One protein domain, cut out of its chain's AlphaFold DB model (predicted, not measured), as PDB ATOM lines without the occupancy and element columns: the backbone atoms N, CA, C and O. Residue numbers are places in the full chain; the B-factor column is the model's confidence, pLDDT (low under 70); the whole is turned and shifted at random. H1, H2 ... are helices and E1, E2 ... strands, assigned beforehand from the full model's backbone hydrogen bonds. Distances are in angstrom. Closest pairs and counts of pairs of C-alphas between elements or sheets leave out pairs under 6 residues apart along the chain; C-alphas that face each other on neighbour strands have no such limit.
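What this domain is: This is residues 19 to 133 of the 140 residues of the protein "Arginine deiminase" of Acidiferrimicrobium australe (UniProt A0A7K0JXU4). Two unequal parts sit end to end: the long helix H2 beside a small pair of parallel strands, E1 and E2, and a loose cluster of the helices H3, H4, H6 and H7. H3 leads from the strands into the cluster, where H7 packs across it and also touches the short H1; H8 ends at the edge, clear of the other named helices. The printed part has 115 residues, in the order E1 H1 H2 E2 H3 H4 H5 H6 H7 H8, mostly helix. It is only just loose, close to compact, with a radius of gyration of the C-alphas of 16.1 A and spans of 49 by 37 by 23 A.

Where its parts are: Find C-alpha 19 at (89.033, 3.505, -71.141), where E1, residues 19 to 21, begins. H1 follows at residues 26 to 29. At C-alpha 47, (80.912, -14.620, -61.212), H2 begins and runs 24.2 A to residue 63. E2 is residues 67 to 70, and H3 follows at once, residues 71 to 79, 12.0 A long. Read on through H4, residues 82 to 92, 15.4 A; H5, 95 to 98; H6, 103 to 112, 14.5 A; and H7, 115 to 124, 13.8 A. H8, residues 128 to 132, ends at C-alpha 132, (99.530, -27.347, -52.533).

How they stand to each other: Start at E1 and E2, parallel neighbours at 30 degrees: N 19 and O 67 are 2.9 A apart, N 69 and O 19 2.8 A, within hydrogen-bond range. E1, H1 H2 and E2 form a strand-helix-strand unit, two parallel strands with helices between, its crossover right-handed. The closest C-alphas of H2 and E2 are those of Glu 62 and Val 68, 6.9 A. H3 and H7 touch at a steep tilt of 53 degrees, opposite ways, Ala 76 and Gly 115 having the closest C-alphas, 4.3 A. H1 touches H7, closest at C-alphas 27 and 124, 3.9 A. H3 and H4 only just touch, with 3 pairs of C-alphas within 8 A, only at the corner; C-alphas 79 and 85 are closest, 4.6 A. H4 and H6 are close but not clearly touching, C-alphas 89 and 107 being closest at 7.2 A. H4 and H5 meet only through their link, and H8 is apart from H7. In H2, H3, H6, H7 and H8 every O i to N i+4 pair is within hydrogen-bond range, in H4 6 of 7; H1 and H5 are too short for one.

The domain as a whole: The farthest C-alphas, those of Tyr 64 and Gly 101, are 50.6 A apart. The printed part has no cut. The link from H1 to H2, 17 residues, is long; the others are tight. No printed residue is under 70 in pLDDT.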
ATOM      1  N   VAL A  19      89.396   3.849 -72.520       97.56
ATOM      2  CA  VAL A  19      89.033   3.505 -71.141       97.56
ATOM      3  C   VAL A  19      89.755   2.246 -70.692       97.56
ATOM      4  O   VAL A  19      89.950   1.328 -71.482       97.56
ATOM      5  N   ILE A  20      90.132   2.186 -69.414       98.12
ATOM      6  CA  ILE A  20      90.641   0.963 -68.790       98.12
ATOM      7  C   ILE A  20      89.511   0.316 -67.991       98.12
ATOM      8  O   ILE A  20      88.890   0.968 -67.153       98.12
ATOM      9  N   VAL A  21      89.269  -0.972 -68.225       98.44
ATOM     10  CA  VAL A  21      88.259  -1.769 -67.515       98.44
ATOM     11  C   VAL A  21      88.879  -3.033 -66.927       98.44
ATOM     12  O   VAL A  21      89.835  -3.586 -67.475       98.44
ATOM     13  N   HIS A  22      88.321  -3.532 -65.826       98.00
ATOM     14  CA  HIS A  22      88.721  -4.809 -65.235       98.00
ATOM     15  C   HIS A  22      87.590  -5.825 -65.359       98.00
ATOM     16  O   HIS A  22      86.520  -5.650 -64.778       98.00
ATOM     17  N   ARG A  23      87.847  -6.902 -66.110       97.31
ATOM     18  CA  ARG A  23      86.878  -7.982 -66.288       97.31
ATOM     19  C   ARG A  23      86.893  -8.888 -65.051       97.31
ATOM     20  O   ARG A  23      87.962  -9.412 -64.743       97.31
ATOM     21  N   PRO A  24      85.741  -9.157 -64.409       96.19
ATOM     22  CA  PRO A  24      85.707  -9.973 -63.201       96.19
ATOM     23  C   PRO A  24      86.301 -11.376 -63.390       96.19
ATOM     24  O   PRO A  24      85.939 -12.103 -64.325       96.19
ATOM     25  N   GLY A  25      87.182 -11.772 -62.477       94.56
ATOM     26  CA  GLY A  25      87.994 -12.981 -62.555       94.56
ATOM     27  C   GLY A  25      87.953 -13.842 -61.292       94.56
ATOM     28  O   GLY A  25      86.895 -14.068 -60.690       94.56
ATOM     29  N   LEU A  26      89.121 -14.380 -60.943       94.38
ATOM     30  CA  LEU A  26      89.356 -15.279 -59.813       94.38
ATOM     31  C   LEU A  26      88.901 -14.671 -58.476       94.38
ATOM     32  O   LEU A  26      88.351 -15.385 -57.637       94.38
ATOM     33  N   GLU A  27      89.053 -13.362 -58.300       94.06
ATOM     34  CA  GLU A  27      88.665 -12.606 -57.108       94.06
ATOM     35  C   GLU A  27      87.181 -12.782 -56.751       94.06
ATOM     36  O   GLU A  27      86.857 -13.082 -55.602       94.06
ATOM     37  N   LEU A  28      86.272 -12.729 -57.735       92.62
ATOM     38  CA  LEU A  28      84.839 -12.936 -57.487       92.62
ATOM     39  C   LEU A  28      84.527 -14.384 -57.105       92.62
ATOM     40  O   LEU A  28      83.607 -14.639 -56.335       92.62
ATOM     41  N   SER A  29      85.285 -15.351 -57.631       89.50
ATOM     42  CA  SER A  29      85.078 -16.771 -57.310       89.50
ATOM     43  C   SER A  29      85.505 -17.144 -55.884       89.50
ATOM     44  O   SER A  29      85.185 -18.235 -55.414       89.50
ATOM     45  N   ARG A  30      86.217 -16.243 -55.196       91.44
ATOM     46  CA  ARG A  30      86.734 -16.422 -53.830       91.44
ATOM     47  C   ARG A  30      85.915 -15.693 -52.768       91.44
ATOM     48  O   ARG A  30      86.227 -15.788 -51.577       91.44
ATOM     49  N   LEU A  31      84.861 -14.996 -53.184       91.75
ATOM     50  CA  LEU A  31      83.881 -14.437 -52.269       91.75
ATOM     51  C   LEU A  31      83.076 -15.563 -51.619       91.75
ATOM     52  O   LEU A  31      82.627 -16.512 -52.262       91.75
ATOM     53  N   THR A  32      82.896 -15.445 -50.315       90.25
ATOM     54  CA  THR A  32      82.129 -16.359 -49.474       90.25
ATOM     55  C   THR A  32      81.233 -15.536 -48.552       90.25
ATOM     56  O   THR A  32      81.558 -14.383 -48.259       90.25
ATOM     57  N   PRO A  33      80.159 -16.120 -47.992       91.00
ATOM     58  CA  PRO A  33      79.320 -15.397 -47.036       91.00
ATOM     59  C   PRO A  33      80.103 -14.871 -45.823       91.00
ATOM     60  O   PRO A  33      79.699 -13.894 -45.207       91.00
ATOM     61  N   GLY A  34      81.222 -15.522 -45.476       92.56
ATOM     62  CA  GLY A  34      82.039 -15.165 -44.320       92.56
ATOM     63  C   GLY A  34      83.048 -14.038 -44.551       92.56
ATOM     64  O   GLY A  34      83.526 -13.498 -43.565       92.56
ATOM     65  N   ASN A  35      83.385 -13.685 -45.799       91.06
ATOM     66  CA  ASN A  35      84.403 -12.661 -46.101       91.06
ATOM     67  C   ASN A  35      83.884 -11.492 -46.957       91.06
ATOM     68  O   ASN A  35      84.589 -10.500 -47.106       91.06
ATOM     69  N   VAL A  36      82.671 -11.587 -47.513       90.81
ATOM     70  CA  VAL A  36      82.142 -10.626 -48.495       90.81
ATOM     71  C   VAL A  36      82.135  -9.181 -47.976       90.81
ATOM     72  O   VAL A  36      82.654  -8.291 -48.645       90.81
ATOM     73  N   ALA A  37      81.675  -8.969 -46.738       88.69
ATOM     74  CA  ALA A  37      81.619  -7.646 -46.119       88.69
ATOM     75  C   ALA A  37      83.016  -7.076 -45.813       88.69
ATOM     76  O   ALA A  37      83.255  -5.884 -45.991       88.69
ATOM     77  N   GLU A  38      83.958  -7.924 -45.389       91.19
ATOM     78  CA  GLU A  38      85.350  -7.518 -45.139       91.19
ATOM     79  C   GLU A  38      86.082  -7.155 -46.439       91.19
ATOM     80  O   GLU A  38      86.987  -6.324 -46.431       91.19
ATOM     81  N   LEU A  39      85.659  -7.742 -47.562       90.19
ATOM     82  CA  LEU A  39      86.180  -7.474 -48.903       90.19
ATOM     83  C   LEU A  39      85.420  -6.360 -49.638       90.19
ATOM     84  O   LEU A  39      85.611  -6.194 -50.840       90.19
ATOM     85  N   LEU A  40      84.608  -5.574 -48.920       90.81
ATOM     86  CA  LEU A  40      83.879  -4.409 -49.439       90.81
ATOM     87  C   LEU A  40      82.843  -4.749 -50.527       90.81
ATOM     88  O   LEU A  40      82.544  -3.915 -51.381       90.81
ATOM     89  N   PHE A  41      82.283  -5.960 -50.486       87.00
ATOM     90  CA  PHE A  41      81.142  -6.360 -51.307       87.00
ATOM     91  C   PHE A  41      79.862  -6.405 -50.466       87.00
ATOM     92  O   PHE A  41      79.856  -6.924 -49.349       87.00
ATOM     93  N   ASP A  42      78.762  -5.907 -51.037       85.19
ATOM     94  CA  ASP A  42      77.446  -5.926 -50.386       85.19
ATOM     95  C   ASP A  42      76.803  -7.324 -50.397       85.19
ATOM     96  O   ASP A  42      76.055  -7.672 -49.483       85.19
ATOM     97  N   ASP A  43      77.088  -8.134 -51.425       85.19
ATOM     98  CA  ASP A  43      76.579  -9.501 -51.570       85.19
ATOM     99  C   ASP A  43      77.505 -10.357 -52.458       85.19
ATOM    100  O   ASP A  43      78.398  -9.857 -53.152       85.19
ATOM    101  N   ILE A  44      77.296 -11.673 -52.443       86.62
ATOM    102  CA  ILE A  44      78.022 -12.629 -53.274       86.62
ATOM    103  C   ILE A  44      77.551 -12.503 -54.717       86.62
ATOM    104  O   ILE A  44      76.398 -12.771 -55.060       86.62
ATOM    105  N   LEU A  45      78.489 -12.173 -55.598       84.50
ATOM    106  CA  LEU A  45      78.222 -12.068 -57.023       84.50
ATOM    107  C   LEU A  45      78.303 -13.432 -57.709       84.50
ATOM    108  O   LEU A  45      79.240 -14.212 -57.518       84.50
ATOM    109  N   TRP A  46      77.359 -13.696 -58.615       88.88
ATOM    110  CA  TRP A  46      77.481 -14.836 -59.513       88.88
ATOM    111  C   TRP A  46      78.518 -14.529 -60.597       88.88
ATOM    112  O   TRP A  46      78.207 -13.924 -61.620       88.88
ATOM    113  N   ALA A  47      79.759 -14.976 -60.381       90.56
ATOM    114  CA  ALA A  47      80.912 -14.620 -61.212       90.56
ATOM    115  C   ALA A  47      80.699 -14.831 -62.724       90.56
ATOM    116  O   ALA A  47      81.173 -14.035 -63.531       90.56
ATOM    117  N   LYS A  48      79.969 -15.883 -63.131       92.31
ATOM    118  CA  LYS A  48      79.645 -16.113 -64.548       92.31
ATOM    119  C   LYS A  48      78.776 -14.989 -65.114       92.31
ATOM    120  O   LYS A  48      79.118 -14.441 -66.153       92.31
ATOM    121  N   ARG A  49      77.707 -14.633 -64.407       94.25
ATOM    122  CA  ARG A  49      76.791 -13.568 -64.813       94.25
ATOM    123  C   ARG A  49      77.463 -12.195 -64.781       94.25
ATOM    124  O   ARG A  49      77.296 -11.432 -65.718       94.25
ATOM    125  N   ALA A  50      78.289 -11.921 -63.771       94.44
ATOM    126  CA  ALA A  50      79.059 -10.677 -63.699       94.44
ATOM    127  C   ALA A  50      79.991 -10.499 -64.913       94.44
ATOM    128  O   ALA A  50      80.133  -9.396 -65.432       94.44
ATOM    129  N   ARG A  51      80.595 -11.590 -65.405       96.06
ATOM    130  CA  ARG A  51      81.380 -11.565 -66.647       96.06
ATOM    131  C   ARG A  51      80.521 -11.305 -67.878       96.06
ATOM    132  O   ARG A  51      80.922 -10.502 -68.703       96.06
ATOM    133  N   GLU A  52      79.364 -11.951 -67.991       97.56
ATOM    134  CA  GLU A  52      78.435 -11.730 -69.110       97.56
ATOM    135  C   GLU A  52      77.947 -10.270 -69.156       97.56
ATOM    136  O   GLU A  52      77.944  -9.653 -70.218       97.56
ATOM    137  N   GLU A  53      77.599  -9.694 -68.002       97.88
ATOM    138  CA  GLU A  53      77.186  -8.291 -67.883       97.88
ATOM    139  C   GLU A  53      78.345  -7.327 -68.195       97.88
ATOM    140  O   GLU A  53      78.156  -6.354 -68.924       97.88
ATOM    141  N   HIS A  54      79.560  -7.625 -67.720       98.12
ATOM    142  CA  HIS A  54      80.756  -6.853 -68.063       98.12
ATOM    143  C   HIS A  54      81.082  -6.926 -69.564       98.12
ATOM    144  O   HIS A  54      81.427  -5.912 -70.167       98.12
ATOM    145  N   ASP A  55      80.972  -8.100 -70.186       98.25
ATOM    146  CA  ASP A  55      81.247  -8.282 -71.616       98.25
ATOM    147  C   ASP A  55      80.236  -7.495 -72.471       98.25
ATOM    148  O   ASP A  55      80.623  -6.853 -73.446       98.25
ATOM    149  N   ALA A  56      78.963  -7.452 -72.064       98.56
ATOM    150  CA  ALA A  56      77.951  -6.608 -72.703       98.56
ATOM    151  C   ALA A  56      78.230  -5.102 -72.529       98.56
ATOM    152  O   ALA A  56      78.042  -4.317 -73.464       98.56
ATOM    153  N   PHE A  57      78.699  -4.687 -71.348       98.56
ATOM    154  CA  PHE A  57      79.129  -3.311 -71.096       98.56
ATOM    155  C   PHE A  57      80.303  -2.902 -71.997       98.56
ATOM    156  O   PHE A  57      80.243  -1.851 -72.636       98.56
ATOM    157  N   VAL A  58      81.335  -3.745 -72.101       98.69
ATOM    158  CA  VAL A  58      82.484  -3.508 -72.989       98.69
ATOM    159  C   VAL A  58      82.043  -3.425 -74.445       98.69
ATOM    160  O   VAL A  58      82.388  -2.453 -75.112       98.69
ATOM    161  N   GLY A  59      81.208  -4.361 -74.907       98.56
ATOM    162  CA  GLY A  59      80.677  -4.325 -76.271       98.56
ATOM    163  C   GLY A  59      79.930  -3.024 -76.579       98.56
ATOM    164  O   GLY A  59      80.107  -2.446 -77.644       98.56
ATOM    165  N   THR A  60      79.183  -2.487 -75.610       98.62
ATOM    166  CA  THR A  60      78.513  -1.186 -75.769       98.62
ATOM    167  C   THR A  60      79.525  -0.054 -75.983       98.62
ATOM    168  O   THR A  60      79.319   0.796 -76.843       98.62
ATOM    169  N   LEU A  61      80.626  -0.017 -75.227       98.50
ATOM    170  CA  LEU A  61      81.679   0.995 -75.398       98.50
ATOM    171  C   LEU A  61      82.345   0.898 -76.778       98.50
ATOM    172  O   LEU A  61      82.525   1.917 -77.452       98.50
ATOM    173  N   GLU A  62      82.663  -0.322 -77.203       98.31
ATOM    174  CA  GLU A  62      83.279  -0.610 -78.500       98.31
ATOM    175  C   GLU A  62      82.351  -0.247 -79.671       98.31
ATOM    176  O   GLU A  62      82.811   0.345 -80.648       98.31
ATOM    177  N   ASP A  63      81.040  -0.486 -79.553       98.44
ATOM    178  CA  ASP A  63      80.030  -0.066 -80.540       98.44
ATOM    179  C   ASP A  63      79.990   1.463 -80.717       98.44
ATOM    180  O   ASP A  63      79.718   1.978 -81.806       98.44
ATOM    181  N   TYR A  64      80.313   2.218 -79.661       97.88
ATOM    182  CA  TYR A  64      80.505   3.669 -79.729       97.88
ATOM    183  C   TYR A  64      81.925   4.078 -80.166       97.88
ATOM    184  O   TYR A  64      82.237   5.272 -80.179       97.88
ATOM    185  N   GLY A  65      82.782   3.142 -80.569       97.62
ATOM    186  CA  GLY A  65      84.140   3.411 -81.036       97.62
ATOM    187  C   GLY A  65      85.095   3.873 -79.935       97.62
ATOM    188  O   GLY A  65      86.031   4.615 -80.228       97.62
ATOM    189  N   VAL A  66      84.833   3.502 -78.678       98.25
ATOM    190  CA  VAL A  66      85.776   3.691 -77.568       98.25
ATOM    191  C   VAL A  66      86.800   2.559 -77.601       98.25
ATOM    192  O   VAL A  66      86.432   1.393 -77.704       98.25
ATOM    193  N   GLU A  67      88.082   2.889 -77.480       97.88
ATOM    194  CA  GLU A  67      89.142   1.900 -77.298       97.88
ATOM    195  C   GLU A  67      89.127   1.386 -75.853       97.88
ATOM    196  O   GLU A  67      89.310   2.147 -74.897       97.88
ATOM    197  N   VAL A  68      88.870   0.090 -75.684       98.31
ATOM    198  CA  VAL A  68      88.774  -0.536 -74.365       98.31
ATOM    199  C   VAL A  68      90.052  -1.308 -74.053       98.31
ATOM    200  O   VAL A  68      90.356  -2.342 -74.647       98.31
ATOM    201  N   HIS A  69      90.779  -0.827 -73.053       98.12
ATOM    202  CA  HIS A  69      91.969  -1.465 -72.512       98.12
ATOM    203  C   HIS A  69      91.595  -2.343 -71.317       98.12
ATOM    204  O   HIS A  69      90.983  -1.886 -70.351       98.12
ATOM    205  N   HIS A  70      91.990  -3.613 -71.328       98.31
ATOM    206  CA  HIS A  70      91.746  -4.499 -70.190       98.31
ATOM    207  C   HIS A  70      92.884  -4.411 -69.175       98.31
ATOM    208  O   HIS A  70      94.012  -4.790 -69.485       98.31
ATOM    209  N   PHE A  71      92.573  -4.017 -67.938       98.44
ATOM    210  CA  PHE A  71      93.532  -3.939 -66.835       98.44
ATOM    211  C   PHE A  71      94.335  -5.234 -66.669       98.44
ATOM    212  O   PHE A  71      95.558  -5.187 -66.611       98.44
ATOM    213  N   GLY A  72      93.671  -6.396 -66.670       97.88
ATOM    214  CA  GLY A  72      94.354  -7.686 -66.543       97.88
ATOM    215  C   GLY A  72      95.362  -7.964 -67.666       97.88
ATOM    216  O   GLY A  72      96.415  -8.535 -67.399       97.88
ATOM    217  N   ARG A  73      95.088  -7.514 -68.902       98.19
ATOM    218  CA  ARG A  73      96.038  -7.637 -70.025       98.19
ATOM    219  C   ARG A  73      97.209  -6.676 -69.866       98.19
ATOM    220  O   ARG A  73      98.349  -7.113 -69.940       98.19
ATOM    221  N   LEU A  74      96.931  -5.409 -69.559       98.44
ATOM    222  CA  LEU A  74      97.969  -4.406 -69.303       98.44
ATOM    223  C   LEU A  74      98.895  -4.834 -68.155       98.44
ATOM    224  O   LEU A  74     100.112  -4.673 -68.237       98.44
ATOM    225  N   LEU A  75      98.329  -5.401 -67.088       98.50
ATOM    226  CA  LEU A  75      99.092  -5.930 -65.966       98.50
ATOM    227  C   LEU A  75      99.938  -7.132 -66.395       98.50
ATOM    228  O   LEU A  75     101.120  -7.160 -66.074       98.50
ATOM    229  N   ALA A  76      99.375  -8.082 -67.146       98.50
ATOM    230  CA  ALA A  76     100.119  -9.231 -67.660       98.50
ATOM    231  C   ALA A  76     101.323  -8.807 -68.515       98.50
ATOM    232  O   ALA A  76     102.450  -9.206 -68.230       98.50
ATOM    233  N   GLU A  77     101.101  -7.921 -69.488       98.50
ATOM    234  CA  GLU A  77     102.152  -7.369 -70.352       98.50
ATOM    235  C   GLU A  77     103.220  -6.623 -69.544       98.50
ATOM    236  O   GLU A  77     104.417  -6.745 -69.803       98.50
ATOM    237  N   THR A  78     102.803  -5.882 -68.513       98.31
ATOM    238  CA  THR A  78     103.729  -5.201 -67.601       98.31
ATOM    239  C   THR A  78     104.569  -6.202 -66.809       98.31
ATOM    240  O   THR A  78     105.766  -5.994 -66.623       98.31
ATOM    241  N   LEU A  79     103.973  -7.300 -66.344       98.31
ATOM    242  CA  LEU A  79     104.661  -8.333 -65.570       98.31
ATOM    243  C   LEU A  79     105.607  -9.184 -66.426       98.31
ATOM    244  O   LEU A  79     106.528  -9.790 -65.883       98.31
ATOM    245  N   ASP A  80     105.468  -9.201 -67.748       97.69
ATOM    246  CA  ASP A  80     106.479  -9.797 -68.631       97.69
ATOM    247  C   ASP A  80     107.756  -8.938 -68.733       97.69
ATOM    248  O   ASP A  80     108.819  -9.421 -69.134       97.69
ATOM    249  N   ILE A  81     107.715  -7.679 -68.279       98.06
ATOM    250  CA  ILE A  81     108.897  -6.822 -68.154       98.06
ATOM    251  C   ILE A  81     109.569  -7.096 -66.803       98.06
ATOM    252  O   ILE A  81     109.111  -6.631 -65.760       98.06
ATOM    253  N   GLY A  82     110.714  -7.787 -66.814       97.12
ATOM    254  CA  GLY A  82     111.398  -8.236 -65.589       97.12
ATOM    255  C   GLY A  82     111.638  -7.146 -64.532       97.12
ATOM    256  O   GLY A  82     111.415  -7.377 -63.345       97.12
ATOM    257  N   ALA A  83     112.015  -5.930 -64.943       97.81
ATOM    258  CA  ALA A  83     112.199  -4.811 -64.012       97.81
ATOM    259  C   ALA A  83     110.878  -4.331 -63.378       97.81
ATOM    260  O   ALA A  83     110.850  -3.989 -62.195       97.81
ATOM    261  N   ALA A  84     109.779  -4.322 -64.140       97.94
ATOM    262  CA  ALA A  84     108.465  -3.942 -63.632       97.94
ATOM    263  C   ALA A  84     107.880  -5.040 -62.733       97.94
ATOM    264  O   ALA A  84     107.376  -4.733 -61.654       97.94
ATOM    265  N   ARG A  85     108.040  -6.317 -63.112       98.19
ATOM    266  CA  ARG A  85     107.716  -7.467 -62.259       98.19
ATOM    267  C   ARG A  85     108.409  -7.374 -60.910       98.19
ATOM    268  O   ARG A  85     107.734  -7.430 -59.886       98.19
ATOM    269  N   ALA A  86     109.730  -7.193 -60.905       97.56
ATOM    270  CA  ALA A  86     110.493  -7.056 -59.670       97.56
ATOM    271  C   ALA A  86     109.955  -5.894 -58.823       97.56
ATOM    272  O   ALA A  86     109.652  -6.079 -57.648       97.56
ATOM    273  N   ALA A  87     109.716  -4.732 -59.441       98.06
ATOM    274  CA  ALA A  87     109.171  -3.572 -58.746       98.06
ATOM    275  C   ALA A  87     107.791  -3.832 -58.109       98.06
ATOM    276  O   ALA A  87     107.536  -3.348 -57.002       98.06
ATOM    277  N   VAL A  88     106.903  -4.577 -58.773       97.69
ATOM    278  CA  VAL A  88     105.603  -4.970 -58.209       97.69
ATOM    279  C   VAL A  88     105.805  -5.947 -57.053       97.69
ATOM    280  O   VAL A  88     105.347  -5.680 -55.942       97.69
ATOM    281  N   LEU A  89     106.527  -7.044 -57.287       96.94
ATOM    282  CA  LEU A  89     106.705  -8.113 -56.305       96.94
ATOM    283  C   LEU A  89     107.435  -7.638 -55.041       96.94
ATOM    284  O   LEU A  89     107.079  -8.075 -53.951       96.94
ATOM    285  N   ASP A  90     108.375  -6.696 -55.151       96.50
ATOM    286  CA  ASP A  90     109.078  -6.099 -54.002       96.50
ATOM    287  C   ASP A  90     108.141  -5.325 -53.063       96.50
ATOM    288  O   ASP A  90     108.462  -5.120 -51.895       96.50
ATOM    289  N   ARG A  91     106.984  -4.878 -53.565       96.56
ATOM    290  CA  ARG A  91     105.998  -4.104 -52.796       96.56
ATOM    291  C   ARG A  91     104.863  -4.956 -52.248       96.56
ATOM    292  O   ARG A  91     104.287  -4.589 -51.231       96.56
ATOM    293  N   VAL A  92     104.517  -6.049 -52.927       95.12
ATOM    294  CA  VAL A  92     103.336  -6.864 -52.582       95.12
ATOM    295  C   VAL A  92     103.692  -8.194 -51.920       95.12
ATOM    296  O   VAL A  92     102.882  -8.745 -51.183       95.12
ATOM    297  N   CYS A  93     104.901  -8.713 -52.145       95.31
ATOM    298  CA  CYS A  93     105.382  -9.955 -51.549       95.31
ATOM    299  C   CYS A  93     106.396  -9.637 -50.444       95.31
ATOM    300  O   CYS A  93     107.601  -9.807 -50.620       95.31
ATOM    301  N   THR A  94     105.904  -9.133 -49.308       95.81
ATOM    302  CA  THR A  94     106.738  -8.766 -48.150       95.81
ATOM    303  C   THR A  94     106.480  -9.682 -46.948       95.81
ATOM    304  O   THR A  94     105.397 -10.271 -46.848       95.81
ATOM    305  N   PRO A  95     107.426  -9.803 -45.993       95.06
ATOM    306  CA  PRO A  95     107.218 -10.578 -44.768       95.06
ATOM    307  C   PRO A  95     105.968 -10.164 -43.981       95.06
ATOM    308  O   PRO A  95     105.333 -11.010 -43.359       95.06
ATOM    309  N   GLU A  96     105.594  -8.885 -44.019       95.12
ATOM    310  CA  GLU A  96     104.410  -8.343 -43.344       95.12
ATOM    311  C   GLU A  96     103.115  -8.745 -44.055       95.12
ATOM    312  O   GLU A  96     102.119  -9.028 -43.394       95.12
ATOM    313  N   ALA A  97     103.132  -8.789 -45.389       91.56
ATOM    314  CA  ALA A  97     101.960  -9.118 -46.191       91.56
ATOM    315  C   ALA A  97     101.673 -10.627 -46.214       91.56
ATOM    316  O   ALA A  97     100.518 -11.039 -46.111       91.56
ATOM    317  N   VAL A  98     102.713 -11.460 -46.353       90.56
ATOM    318  CA  VAL A  98     102.548 -12.911 -46.583       90.56
ATOM    319  C   VAL A  98     103.165 -13.800 -45.503       90.56
ATOM    320  O   VAL A  98     102.973 -15.017 -45.517       90.56
ATOM    321  N   GLY A  99     103.872 -13.212 -44.541       92.56
ATOM    322  CA  GLY A  99     104.549 -13.913 -43.455       92.56
ATOM    323  C   GLY A  99     106.016 -14.245 -43.777       92.56
ATOM    324  O   GLY A  99     106.328 -14.709 -44.880       92.56
ATOM    325  N   PRO A 100     106.939 -14.106 -42.803       93.06
ATOM    326  CA  PRO A 100     108.378 -14.289 -43.020       93.06
ATOM    327  C   PRO A 100     108.765 -15.719 -43.422       93.06
ATOM    328  O   PRO A 100     109.766 -15.917 -44.094       93.06
ATOM    329  N   GLY A 101     107.974 -16.727 -43.042       91.06
ATOM    330  CA  GLY A 101     108.231 -18.122 -43.420       91.06
ATOM    331  C   GLY A 101     107.770 -18.498 -44.831       91.06
ATOM    332  O   GLY A 101     108.048 -19.608 -45.279       91.06
ATOM    333  N   LEU A 102     107.031 -17.617 -45.513       90.12
ATOM    334  CA  LEU A 102     106.418 -17.903 -46.811       90.12
ATOM    335  C   LEU A 102     106.922 -16.980 -47.928       90.12
ATOM    336  O   LEU A 102     106.894 -17.387 -49.089       90.12
ATOM    337  N   VAL A 103     107.400 -15.783 -47.581       94.12
ATOM    338  CA  VAL A 103     107.801 -14.735 -48.530       94.12
ATOM    339  C   VAL A 103     108.770 -15.228 -49.607       94.12
ATOM    340  O   VAL A 103     108.461 -15.097 -50.786       94.12
ATOM    341  N   ASP A 104     109.861 -15.901 -49.236       91.88
ATOM    342  CA  ASP A 104     110.867 -16.360 -50.204       91.88
ATOM    343  C   ASP A 104     110.300 -17.410 -51.163       91.88
ATOM    344  O   ASP A 104     110.565 -17.395 -52.365       91.88
ATOM    345  N   ARG A 105     109.459 -18.314 -50.643       89.44
ATOM    346  CA  ARG A 105     108.811 -19.347 -51.456       89.44
ATOM    347  C   ARG A 105     107.809 -18.735 -52.429       89.44
ATOM    348  O   ARG A 105     107.804 -19.117 -53.595       89.44
ATOM    349  N   LEU A 106     106.955 -17.825 -51.960       91.19
ATOM    350  CA  LEU A 106     105.984 -17.143 -52.816       91.19
ATOM    351  C   LEU A 106     106.676 -16.297 -53.873       91.19
ATOM    352  O   LEU A 106     106.244 -16.312 -55.022       91.19
ATOM    353  N   ARG A 107     107.759 -15.611 -53.502       93.62
ATOM    354  CA  ARG A 107     108.538 -14.818 -54.441       93.62
ATOM    355  C   ARG A 107     109.115 -15.691 -55.542       93.62
ATOM    356  O   ARG A 107     108.890 -15.409 -56.712       93.62
ATOM    357  N   ALA A 108     109.751 -16.796 -55.166       92.19
ATOM    358  CA  ALA A 108     110.324 -17.711 -56.134       92.19
ATOM    359  C   ALA A 108     109.253 -18.282 -57.079       92.19
ATOM    360  O   ALA A 108     109.469 -18.314 -58.283       92.19
ATOM    361  N   VAL A 109     108.086 -18.680 -56.557       91.88
ATOM    362  CA  VAL A 109     106.961 -19.120 -57.397       91.88
ATOM    363  C   VAL A 109     106.514 -18.010 -58.353       91.88
ATOM    364  O   VAL A 109     106.356 -18.273 -59.537       91.88
ATOM    365  N   ALA A 110     106.330 -16.782 -57.866       93.00
ATOM    366  CA  ALA A 110     105.885 -15.655 -58.683       93.00
ATOM    367  C   ALA A 110     106.883 -15.275 -59.790       93.00
ATOM    368  O   ALA A 110     106.465 -14.836 -60.862       93.00
ATOM    369  N   ASP A 111     108.184 -15.457 -59.557       92.94
ATOM    370  CA  ASP A 111     109.220 -15.197 -60.559       92.94
ATOM    371  C   ASP A 111     109.171 -16.200 -61.733       92.94
ATOM    372  O   ASP A 111     109.528 -15.829 -62.850       92.94
ATOM    373  N   ASP A 112     108.662 -17.421 -61.522       91.69
ATOM    374  CA  ASP A 112     108.557 -18.466 -62.560       91.69
ATOM    375  C   ASP A 112     107.264 -18.408 -63.390       91.69
ATOM    376  O   ASP A 112     107.175 -19.049 -64.439       91.69
ATOM    377  N   LEU A 113     106.236 -17.701 -62.918       94.75
ATOM    378  CA  LEU A 113     104.951 -17.627 -63.619       94.75
ATOM    379  C   LEU A 113     105.045 -16.729 -64.857       94.75
ATOM    380  O   LEU A 113     105.697 -15.684 -64.837       94.75
ATOM    381  N   ASP A 114     104.309 -17.064 -65.915       96.19
ATOM    382  CA  ASP A 114     104.066 -16.113 -67.002       96.19
ATOM    383  C   ASP A 114     103.275 -14.889 -66.491       96.19
ATOM    384  O   ASP A 114     102.592 -14.956 -65.462       96.19
ATOM    385  N   GLY A 115     103.393 -13.747 -67.175       97.69
ATOM    386  CA  GLY A 115     102.745 -12.504 -66.757       97.69
ATOM    387  C   GLY A 115     101.225 -12.613 -66.620       97.69
ATOM    388  O   GLY A 115     100.662 -12.008 -65.707       97.69
ATOM    389  N   ALA A 116     100.556 -13.417 -67.454       97.56
ATOM    390  CA  ALA A 116      99.104 -13.576 -67.406       97.56
ATOM    391  C   ALA A 116      98.657 -14.359 -66.167       97.56
ATOM    392  O   ALA A 116      97.775 -13.899 -65.438       97.56
ATOM    393  N   THR A 117      99.310 -15.486 -65.881       96.69
ATOM    394  CA  THR A 117      99.051 -16.272 -64.671       96.69
ATOM    395  C   THR A 117      99.385 -15.459 -63.417       96.69
ATOM    396  O   THR A 117      98.606 -15.434 -62.462       96.69
ATOM    397  N   LEU A 118     100.510 -14.730 -63.411       97.38
ATOM    398  CA  LEU A 118     100.870 -13.880 -62.277       97.38
ATOM    399  C   LEU A 118      99.857 -12.743 -62.066       97.38
ATOM    400  O   LEU A 118      99.482 -12.478 -60.925       97.38
ATOM    401  N   ALA A 119      99.381 -12.097 -63.134       98.19
ATOM    402  CA  ALA A 119      98.359 -11.054 -63.044       98.19
ATOM    403  C   ALA A 119      97.060 -11.584 -62.420       98.19
ATOM    404  O   ALA A 119      96.500 -10.937 -61.532       98.19
ATOM    405  N   GLU A 120      96.606 -12.773 -62.832       97.31
ATOM    406  CA  GLU A 120      95.401 -13.398 -62.276       97.31
ATOM    407  C   GLU A 120      95.531 -13.641 -60.765       97.31
ATOM    408  O   GLU A 120      94.600 -13.338 -60.021       97.31
ATOM    409  N   TYR A 121      96.688 -14.107 -60.284       96.75
ATOM    410  CA  TYR A 121      96.924 -14.311 -58.848       96.75
ATOM    411  C   TYR A 121      97.154 -13.014 -58.066       96.75
ATOM    412  O   TYR A 121      96.752 -12.926 -56.907       96.75
ATOM    413  N   LEU A 122      97.773 -11.993 -58.661       96.56
ATOM    414  CA  LEU A 122      97.937 -10.695 -57.999       96.56
ATOM    415  C   LEU A 122      96.592  -9.991 -57.786       96.56
ATOM    416  O   LEU A 122      96.411  -9.334 -56.765       96.56
ATOM    417  N   VAL A 123      95.642 -10.162 -58.710       97.19
ATOM    418  CA  VAL A 123      94.280  -9.621 -58.578       97.19
ATOM    419  C   VAL A 123      93.385 -10.539 -57.741       97.19
ATOM    420  O   VAL A 123      92.700 -10.084 -56.829       97.19
ATOM    421  N   GLY A 124      93.407 -11.842 -58.021       95.38
ATOM    422  CA  GLY A 124      92.585 -12.861 -57.363       95.38
ATOM    423  C   GLY A 124      93.043 -13.257 -55.959       95.38
ATOM    424  O   GLY A 124      92.337 -13.986 -55.253       95.38
ATOM    425  N   GLY A 125      94.234 -12.821 -55.554       93.75
ATOM    426  CA  GLY A 125      94.930 -13.265 -54.352       93.75
ATOM    427  C   GLY A 125      95.519 -14.671 -54.492       93.75
ATOM    428  O   GLY A 125      95.373 -15.345 -55.511       93.75
ATOM    429  N   VAL A 126      96.100 -15.190 -53.411       92.75
ATOM    430  CA  VAL A 126      96.593 -16.577 -53.313       92.75
ATOM    431  C   VAL A 126      96.014 -17.225 -52.058       92.75
ATOM    432  O   VAL A 126      96.074 -16.649 -50.973       92.75
ATOM    433  N   VAL A 127      95.463 -18.433 -52.187       91.25
ATOM    434  CA  VAL A 127      94.984 -19.239 -51.056       91.25
ATOM    435  C   VAL A 127      95.917 -20.418 -50.795       91.25
ATOM    436  O   VAL A 127      96.667 -20.861 -51.661       91.25
ATOM    437  N   LYS A 128      95.844 -20.997 -49.591       88.31
ATOM    438  CA  LYS A 128      96.697 -22.134 -49.193       88.31
ATOM    439  C   LYS A 128      96.617 -23.323 -50.160       88.31
ATOM    440  O   LYS A 128      97.620 -23.998 -50.369       88.31
ATOM    441  N   ALA A 129      95.441 -23.571 -50.740       89.06
ATOM    442  CA  ALA A 129      95.233 -24.652 -51.700       89.06
ATOM    443  C   ALA A 129      96.046 -24.460 -52.991       89.06
ATOM    444  O   ALA A 129      96.501 -25.450 -53.558       89.06
ATOM    445  N   ASP A 130      96.304 -23.216 -53.409       90.62
ATOM    446  CA  ASP A 130      97.101 -22.938 -54.605       90.62
ATOM    447  C   ASP A 130      98.537 -23.450 -54.426       90.62
ATOM    448  O   ASP A 130      99.081 -24.108 -55.307       90.62
ATOM    449  N   LEU A 131      99.123 -23.250 -53.239       84.56
ATOM    450  CA  LEU A 131     100.496 -23.660 -52.896       84.56
ATOM    451  C   LEU A 131     100.683 -25.177 -52.755       84.56
ATOM    452  O   LEU A 131     101.812 -25.685 -52.807       84.56
ATOM    453  N   ALA A 132      99.583 -25.890 -52.530       81.75
ATOM    454  CA  ALA A 132      99.530 -27.347 -52.533       81.75
ATOM    455  C   ALA A 132      99.182 -27.920 -53.918       81.75
ATOM    456  O   ALA A 132      99.293 -29.129 -54.109       81.75
ATOM    457  N   GLY A 133      98.767 -27.074 -54.867       80.06
ATOM    458  CA  GLY A 133      98.291 -27.468 -56.188       80.06
ATOM    459  C   GLY A 133      98.965 -26.665 -57.310       80.06
ATOM    460  O   GLY A 133     100.152 -26.879 -57.538       80.06
TER     461      GLY A 133